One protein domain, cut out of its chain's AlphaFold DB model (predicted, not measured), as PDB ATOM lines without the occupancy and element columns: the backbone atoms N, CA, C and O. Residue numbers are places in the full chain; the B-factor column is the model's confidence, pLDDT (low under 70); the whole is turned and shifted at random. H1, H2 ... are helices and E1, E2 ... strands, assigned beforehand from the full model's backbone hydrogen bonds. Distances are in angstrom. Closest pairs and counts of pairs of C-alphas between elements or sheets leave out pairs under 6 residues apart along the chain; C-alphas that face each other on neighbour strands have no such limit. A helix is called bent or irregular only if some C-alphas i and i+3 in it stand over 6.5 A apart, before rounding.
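What this domain is: This is residues 10 to 67 of the 486 residues of the protein "uncharacterized protein LOC111074407" of Drosophila obscura (UniProt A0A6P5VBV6). One long helix, H3, runs along the length of the body, and alongside it H2 and the hairpin of E1 and E2 follow each other, H2 near the first part of H3 and the hairpin near its residues 55 to 65. H1 meets H3 near the beginnings of both helices and makes a corner with it, about perpendicular, and residues 18 to 24 lead from this end of the body to the hairpin at the other. The printed part has 58 residues, with three named helices and two named strands in the order H1, E1, E2, H2, H3; the sheet has the order E1 - E2 and is antiparallel. The class is mostly helix, with 36 residues in helices and 8 in strands. The whole is compact, with a radius of gyration of the C-alphas of 11.4 A, and elongated in outline, with spans of 32 by 19 by 16 A.

Where its parts are: H1 is residues 10 to 17, Ile 10 to Asp 17, and measures 10.4 A from first to last C-alpha; C-alpha 10 is at (-1.552, 97.090, -76.658). After residues 18 to 24, strand E1 takes residues 25 to 28, 9.5 A long, with C-alpha 25 at (20.930, 101.368, -73.034). Pro 29 and Asn 30 lead to strand E2, residues 31 to 34, 10.3 A long. Ala 35 stands between E2 and H2, which is residues 36 to 45 and 14.3 A long. Leu 46 and Pro 47 come before H3, the longest helix, residues 48 to 65, with 25.3 A from first to last C-alpha. Its C-alpha 65 is at (18.491, 109.830, -68.691), and Asn 66 and Gly 67 follow it. None of the three helices is bent.

How they stand to each other: H1 touches H3, with 7 pairs of C-alphas within 8 A, and the closest C-alphas are those of Ser 11 and Ser 50, 4.7 A apart. H3 touches H1 with its residues 49 to 54 alone. The lines of H1 and H3 are about perpendicular, at 89 degrees. H1 and H2 are apart, but only just, at 8.5 A between their closest C-alphas. E1 and E2 form a hairpin of antiparallel neighbours, with 144 degrees between their directions. The C-alphas of residues 27 and 32 face each other at 4.3 A, and N 26 and O 33 are within hydrogen-bond range at 2.8 A, as are N 33 and O 26 at 2.9 A. E2 and H3 have 4 pairs of C-alphas within 8 A, the closest being those of His 32 and Ile 62, 6.0 A apart. E1 and H3 are near each other, with 6 pairs of C-alphas within 10 A. H2 and H3 are close but not clearly touching, and their closest C-alphas are those of Lys 43 and Tyr 51, 6.2 A apart. These two helices run opposite ways at a shallow tilt of 30 degrees. E1 and H2 are apart, and so are H1 and E2. In H1 and H2 every O i to N i+4 pair is within hydrogen-bond range, and in H3 13 of 14 are.

The domain as a whole: The C-alphas farthest apart are those of Ile 10 and Pro 29, at 34.2 A, and the first and last printed C-alphas, those of Ile 10 and Gly 67, are 28.8 A apart. The printed part has no cut. The links E1 to E2, E2 to H2 and H2 to H3 are tight, the link H1 to E1 with 7 residues is short, and no link is long. The mean pLDDT of the printed part is 93.5, and one printed residue, Glu 21 in the link from H1 to E1, is under 70.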
ATOM      1  N   ILE A  10      -1.825  98.024 -75.558       94.50
ATOM      2  CA  ILE A  10      -1.552  97.090 -76.658       94.50
ATOM      3  C   ILE A  10      -0.042  96.913 -76.823       94.50
ATOM      4  O   ILE A  10       0.449  95.786 -76.819       94.50
ATOM      5  N   SER A  11       0.701  98.018 -76.888       94.94
ATOM      6  CA  SER A  11       2.158  98.002 -77.026       94.94
ATOM      7  C   SER A  11       2.839  97.375 -75.811       94.94
ATOM      8  O   SER A  11       3.757  96.573 -75.970       94.94
ATOM      9  N   LEU A  12       2.327  97.638 -74.604       93.00
ATOM     10  CA  LEU A  12       2.774  96.982 -73.375       93.00
ATOM     11  C   LEU A  12       2.570  95.460 -73.443       93.00
ATOM     12  O   LEU A  12       3.489  94.698 -73.151       93.00
ATOM     13  N   LYS A  13       1.380  95.014 -73.864       94.25
ATOM     14  CA  LYS A  13       1.069  93.590 -74.015       94.25
ATOM     15  C   LYS A  13       2.005  92.921 -75.022       94.25
ATOM     16  O   LYS A  13       2.588  91.893 -74.699       94.25
ATOM     17  N   HIS A  14       2.212  93.524 -76.193       93.25
ATOM     18  CA  HIS A  14       3.147  92.996 -77.187       93.25
ATOM     19  C   HIS A  14       4.572  92.893 -76.628       93.25
ATOM     20  O   HIS A  14       5.230  91.873 -76.792       93.25
ATOM     21  N   LEU A  15       5.041  93.905 -75.903       92.38
ATOM     22  CA  LEU A  15       6.379  93.907 -75.315       92.38
ATOM     23  C   LEU A  15       6.594  92.731 -74.340       92.38
ATOM     24  O   LEU A  15       7.663  92.113 -74.353       92.38
ATOM     25  N   PHE A  16       5.563  92.359 -73.572       90.44
ATOM     26  CA  PHE A  16       5.567  91.159 -72.727       90.44
ATOM     27  C   PHE A  16       5.429  89.855 -73.526       90.44
ATOM     28  O   PHE A  16       6.201  88.920 -73.297       90.44
ATOM     29  N   ASP A  17       4.497  89.791 -74.478       91.38
ATOM     30  CA  ASP A  17       4.220  88.591 -75.279       91.38
ATOM     31  C   ASP A  17       5.442  88.177 -76.119       91.38
ATOM     32  O   ASP A  17       5.780  86.995 -76.204       91.38
ATOM     33  N   PHE A  18       6.166  89.150 -76.679       88.56
ATOM     34  CA  PHE A  18       7.357  88.914 -77.499       88.56
ATOM     35  C   PHE A  18       8.644  88.696 -76.695       88.56
ATOM     36  O   PHE A  18       9.702  88.461 -77.297       88.56
ATOM     37  N   ARG A  19       8.559  88.747 -75.355       87.62
ATOM     38  CA  ARG A  19       9.688  88.595 -74.426       87.62
ATOM     39  C   ARG A  19      10.902  89.381 -74.917       87.62
ATOM     40  O   ARG A  19      11.935  88.811 -75.271       87.62
ATOM     41  N   VAL A  20      10.756  90.699 -75.034       84.06
ATOM     42  CA  VAL A  20      11.918  91.563 -75.266       84.06
ATOM     43  C   VAL A  20      12.699  91.571 -73.958       84.06
ATOM     44  O   VAL A  20      12.346  92.289 -73.028       84.06
ATOM     45  N   GLU A  21      13.672  90.661 -73.854       69.38
ATOM     46  CA  GLU A  21      14.200  90.241 -72.556       69.38
ATOM     47  C   GLU A  21      14.831  91.410 -71.806       69.38
ATOM     48  O   GLU A  21      14.525  91.574 -70.629       69.38
ATOM     49  N   HIS A  22      15.581  92.304 -72.464       82.06
ATOM     50  CA  HIS A  22      16.149  93.479 -71.801       82.06
ATOM     51  C   HIS A  22      16.383  94.639 -72.779       82.06
ATOM     52  O   HIS A  22      17.023  94.468 -73.817       82.06
ATOM     53  N   PHE A  23      15.946  95.850 -72.415       91.50
ATOM     54  CA  PHE A  23      16.407  97.068 -73.082       91.50
ATOM     55  C   PHE A  23      17.839  97.360 -72.647       91.50
ATOM     56  O   PHE A  23      18.094  97.648 -71.476       91.50
ATOM     57  N   LYS A  24      18.784  97.287 -73.586       93.88
ATOM     58  CA  LYS A  24      20.178  97.640 -73.321       93.88
ATOM     59  C   LYS A  24      20.432  99.073 -73.767       93.88
ATOM     60  O   LYS A  24      20.567  99.333 -74.960       93.88
ATOM     61  N   ILE A  25      20.507  99.985 -72.804       94.19
ATOM     62  CA  ILE A  25      20.930 101.368 -73.034       94.19
ATOM     63  C   ILE A  25      22.445 101.452 -72.846       94.19
ATOM     64  O   ILE A  25      22.990 100.919 -71.880       94.19
ATOM     65  N   ILE A  26      23.123 102.103 -73.785       95.56
ATOM     66  CA  ILE A  26      24.567 102.328 -73.781       95.56
ATOM     67  C   ILE A  26      24.804 103.835 -73.636       95.56
ATOM     68  O   ILE A  26      24.145 104.642 -74.290       95.56
ATOM     69  N   LYS A  27      25.741 104.223 -72.768       96.44
ATOM     70  CA  LYS A  27      26.184 105.616 -72.631       96.44
ATOM     71  C   LYS A  27      27.257 105.900 -73.684       96.44
ATOM     72  O   LYS A  27      28.300 105.253 -73.676       96.44
ATOM     73  N   GLY A  28      26.982 106.823 -74.601       94.50
ATOM     74  CA  GLY A  28      27.911 107.287 -75.631       94.50
ATOM     75  C   GLY A  28      28.396 108.722 -75.386       94.50
ATOM     76  O   GLY A  28      27.917 109.380 -74.460       94.50
ATOM     77  N   PRO A  29      29.320 109.228 -76.225       93.75
ATOM     78  CA  PRO A  29      29.821 110.606 -76.137       93.75
ATOM     79  C   PRO A  29      28.714 111.653 -76.337       93.75
ATOM     80  O   PRO A  29      28.771 112.722 -75.745       93.75
ATOM     81  N   ASN A  30      27.668 111.305 -77.094       93.88
ATOM     82  CA  ASN A  30      26.515 112.165 -77.378       93.88
ATOM     83  C   ASN A  30      25.296 111.827 -76.493       93.88
ATOM     84  O   ASN A  30      24.157 112.015 -76.907       93.88
ATOM     85  N   GLY A  31      25.523 111.254 -75.306       95.06
ATOM     86  CA  GLY A  31      24.463 110.830 -74.388       95.06
ATOM     87  C   GLY A  31      24.095 109.346 -74.486       95.06
ATOM     88  O   GLY A  31      24.778 108.523 -75.107       95.06
ATOM     89  N   HIS A  32      23.025 108.975 -73.792       96.62
ATOM     90  CA  HIS A  32      22.493 107.619 -73.759       96.62
ATOM     91  C   HIS A  32      21.792 107.289 -75.078       96.62
ATOM     92  O   HIS A  32      21.105 108.124 -75.658       96.62
ATOM     93  N   HIS A  33      21.953 106.059 -75.552       96.38
ATOM     94  CA  HIS A  33      21.267 105.551 -76.735       96.38
ATOM     95  C   HIS A  33      20.908 104.078 -76.545       96.38
ATOM     96  O   HIS A  33      21.536 103.352 -75.769       96.38
ATOM     97  N   LEU A  34      19.879 103.619 -77.253       96.38
ATOM     98  CA  LEU A  34      19.527 102.207 -77.274       96.38
ATOM     99  C   LEU A  34      20.554 101.434 -78.115       96.38
ATOM    100  O   LEU A  34      20.931 101.877 -79.198       96.38
ATOM    101  N   ALA A  35      21.009 100.275 -77.637       95.94
ATOM    102  CA  ALA A  35      21.908  99.421 -78.405       95.94
ATOM    103  C   ALA A  35      21.268  99.036 -79.751       95.94
ATOM    104  O   ALA A  35      20.128  98.569 -79.772       95.94
ATOM    105  N   SER A  36      22.015  99.145 -80.853       95.00
ATOM    106  CA  SER A  36      21.516  98.851 -82.210       95.00
ATOM    107  C   SER A  36      20.884  97.461 -82.323       95.00
ATOM    108  O   SER A  36      19.775  97.323 -82.828       95.00
ATOM    109  N   LYS A  37      21.526  96.443 -81.737       94.12
ATOM    110  CA  LYS A  37      20.984  95.076 -81.663       94.12
ATOM    111  C   LYS A  37      19.613  95.016 -80.983       94.12
ATOM    112  O   LYS A  37      18.735  94.294 -81.434       94.12
ATOM    113  N   CYS A  38      19.423  95.787 -79.912       94.38
ATOM    114  CA  CYS A  38      18.151  95.841 -79.197       94.38
ATOM    115  C   CYS A  38      17.072  96.495 -80.070       94.38
ATOM    116  O   CYS A  38      15.974  95.961 -80.193       94.38
ATOM    117  N   GLN A  39      17.405  97.592 -80.753       94.94
ATOM    118  CA  GLN A  39      16.491  98.253 -81.684       94.94
ATOM    119  C   GLN A  39      16.067  97.334 -82.843       94.94
ATOM    120  O   GLN A  39      14.886  97.282 -83.185       94.94
ATOM    121  N   GLU A  40      17.002  96.580 -83.424       95.56
ATOM    122  CA  GLU A  40      16.711  95.614 -84.490       95.56
ATOM    123  C   GLU A  40      15.818  94.465 -84.011       95.56
ATOM    124  O   GLU A  40      14.876  94.084 -84.708       95.56
ATOM    125  N   GLU A  41      16.057  93.935 -82.810       94.38
ATOM    126  CA  GLU A  41      15.208  92.894 -82.225       94.38
ATOM    127  C   GLU A  41      13.782  93.385 -81.972       94.38
ATOM    128  O   GLU A  41      12.823  92.680 -82.289       94.38
ATOM    129  N   ILE A  42      13.635  94.603 -81.448       94.94
ATOM    130  CA  ILE A  42      12.336  95.241 -81.216       94.94
ATOM    131  C   ILE A  42      11.614  95.439 -82.551       94.94
ATOM    132  O   ILE A  42      10.452  95.057 -82.678       94.94
ATOM    133  N   LYS A  43      12.315  95.948 -83.572       95.75
ATOM    134  CA  LYS A  43      11.769  96.144 -84.924       95.75
ATOM    135  C   LYS A  43      11.340  94.834 -85.584       95.75
ATOM    136  O   LYS A  43      10.371  94.815 -86.333       95.75
ATOM    137  N   LYS A  44      12.056  93.738 -85.322       96.31
ATOM    138  CA  LYS A  44      11.752  92.414 -85.881       96.31
ATOM    139  C   LYS A  44      10.578  91.731 -85.181       96.31
ATOM    140  O   LYS A  44       9.862  90.964 -85.819       96.31
ATOM    141  N   LYS A  45      10.423  91.942 -83.872       95.25
ATOM    142  CA  LYS A  45       9.433  91.235 -83.050       95.25
ATOM    143  C   LYS A  45       8.103  91.975 -82.930       95.25
ATOM    144  O   LYS A  45       7.070  91.321 -82.867       95.25
ATOM    145  N   LEU A  46       8.112  93.306 -82.872       95.69
ATOM    146  CA  LEU A  46       6.895  94.081 -82.650       95.69
ATOM    147  C   LEU A  46       6.190  94.435 -83.968       95.69
ATOM    148  O   LEU A  46       6.851  94.765 -84.953       95.69
ATOM    149  N   PRO A  47       4.844  94.447 -83.985       96.31
ATOM    150  CA  PRO A  47       4.079  95.080 -85.055       96.31
ATOM    151  C   PRO A  47       4.459  96.558 -85.208       96.31
ATOM    152  O   PRO A  47       4.766  97.215 -84.213       96.31
ATOM    153  N   ALA A  48       4.369  97.100 -86.428       95.69
ATOM    154  CA  ALA A  48       4.765  98.481 -86.730       95.69
ATOM    155  C   ALA A  48       4.090  99.518 -85.811       95.69
ATOM    156  O   ALA A  48       4.763 100.401 -85.286       95.69
ATOM    157  N   SER A  49       2.795  99.342 -85.529       92.75
ATOM    158  CA  SER A  49       2.036 100.220 -84.630       92.75
ATOM    159  C   SER A  49       2.570 100.228 -83.196       92.75
ATOM    160  O   SER A  49       2.609 101.270 -82.552       92.75
ATOM    161  N   SER A  50       3.018  99.080 -82.685       96.00
ATOM    162  CA  SER A  50       3.603  98.996 -81.344       96.00
ATOM    163  C   SER A  50       5.075  99.374 -81.307       96.00
ATOM    164  O   SER A  50       5.561  99.806 -80.268       96.00
ATOM    165  N   TYR A  51       5.790  99.216 -82.420       96.19
ATOM    166  CA  TYR A  51       7.178  99.642 -82.535       96.19
ATOM    167  C   TYR A  51       7.305 101.158 -82.357       96.19
ATOM    168  O   TYR A  51       8.138 101.598 -81.571       96.19
ATOM    169  N   GLU A  52       6.466 101.950 -83.030       96.31
ATOM    170  CA  GLU A  52       6.498 103.416 -82.921       96.31
ATOM    171  C   GLU A  52       6.213 103.891 -81.491       96.31
ATOM    172  O   GLU A  52       7.008 104.645 -80.933       96.31
ATOM    173  N   ASP A  53       5.161 103.362 -80.862       96.44
ATOM    174  CA  ASP A  53       4.827 103.619 -79.453       96.44
ATOM    175  C   ASP A  53       5.996 103.294 -78.509       96.44
ATOM    176  O   ASP A  53       6.349 104.081 -77.627       96.44
ATOM    177  N   VAL A  54       6.610 102.117 -78.681       95.75
ATOM    178  CA  VAL A  54       7.731 101.674 -77.843       95.75
ATOM    179  C   VAL A  54       8.953 102.551 -78.063       95.75
ATOM    180  O   VAL A  54       9.597 102.934 -77.091       95.75
ATOM    181  N   MET A  55       9.266 102.917 -79.304       95.62
ATOM    182  CA  MET A  55      10.405 103.783 -79.601       95.62
ATOM    183  C   MET A  55      10.187 105.220 -79.119       95.62
ATOM    184  O   MET A  55      11.139 105.831 -78.642       95.62
ATOM    185  N   ALA A  56       8.958 105.740 -79.160       96.19
ATOM    186  CA  ALA A  56       8.617 107.033 -78.570       96.19
ATOM    187  C   ALA A  56       8.801 107.019 -77.043       96.19
ATOM    188  O   ALA A  56       9.414 107.926 -76.475       96.19
ATOM    189  N   TRP A  57       8.348 105.949 -76.380       96.00
ATOM    190  CA  TRP A  57       8.564 105.759 -74.945       96.00
ATOM    191  C   TRP A  57      10.053 105.619 -74.593       96.00
ATOM    192  O   TRP A  57      10.528 106.292 -73.678       96.00
ATOM    193  N   VAL A  58      10.817 104.814 -75.345       95.56
ATOM    194  CA  VAL A  58      12.275 104.688 -75.171       95.56
ATOM    195  C   VAL A  58      12.970 106.030 -75.404       95.56
ATOM    196  O   VAL A  58      13.879 106.370 -74.654       95.56
ATOM    197  N   GLY A  59      12.532 106.810 -76.394       95.12
ATOM    198  CA  GLY A  59      13.035 108.156 -76.655       95.12
ATOM    199  C   GLY A  59      12.849 109.068 -75.447       95.12
ATOM    200  O   GLY A  59      13.827 109.596 -74.929       95.12
ATOM    201  N   SER A  60      11.625 109.158 -74.916       94.81
ATOM    202  CA  SER A  60      11.342 109.934 -73.700       94.81
ATOM    203  C   SER A  60      12.173 109.457 -72.504       94.81
ATOM    204  O   SER A  60      12.686 110.266 -71.729       94.81
ATOM    205  N   TRP A  61      12.356 108.143 -72.366       93.81
ATOM    206  CA  TRP A  61      13.195 107.570 -71.322       93.81
ATOM    207  C   TRP A  61      14.671 107.974 -71.477       93.81
ATOM    208  O   TRP A  61      15.293 108.398 -70.501       93.81
ATOM    209  N   ILE A  62      15.226 107.907 -72.687       94.69
ATOM    210  CA  ILE A  62      16.602 108.322 -72.988       94.69
ATOM    211  C   ILE A  62      16.798 109.822 -72.735       94.69
ATOM    212  O   ILE A  62      17.786 110.200 -72.110       94.69
ATOM    213  N   THR A  63      15.852 110.669 -73.145       94.25
ATOM    214  CA  THR A  63      15.900 112.121 -72.904       94.25
ATOM    215  C   THR A  63      15.971 112.431 -71.406       94.25
ATOM    216  O   THR A  63      16.839 113.186 -70.970       94.25
ATOM    217  N   ARG A  64      15.164 111.743 -70.583       92.44
ATOM    218  CA  ARG A  64      15.237 111.849 -69.112       92.44
ATOM    219  C   ARG A  64      16.584 111.385 -68.554       92.44
ATOM    220  O   ARG A  64      17.101 112.000 -67.628       92.44
ATOM    221  N   LEU A  65      17.163 110.313 -69.102       91.69
ATOM    222  CA  LEU A  65      18.491 109.830 -68.691       91.69
ATOM    223  C   LEU A  65      19.617 110.802 -69.055       91.69
ATOM    224  O   LEU A  65      20.634 110.840 -68.366       91.69
ATOM    225  N   ASN A  66      19.450 111.584 -70.120       92.81
ATOM    226  CA  ASN A  66      20.404 112.617 -70.515       92.81
ATOM    227  C   ASN A  66      20.314 113.883 -69.653       92.81
ATOM    228  O   ASN A  66      21.135 114.777 -69.821       92.81
ATOM    229  N   GLY A  67      19.363 113.961 -68.716       88.81
ATOM    230  CA  GLY A  67      19.167 115.147 -67.884       88.81
ATOM    231  C   GLY A  67      18.482 116.302 -68.618       88.81
ATOM    232  O   GLY A  67      18.270 117.353 -68.019       88.81
TER     233      GLY A  67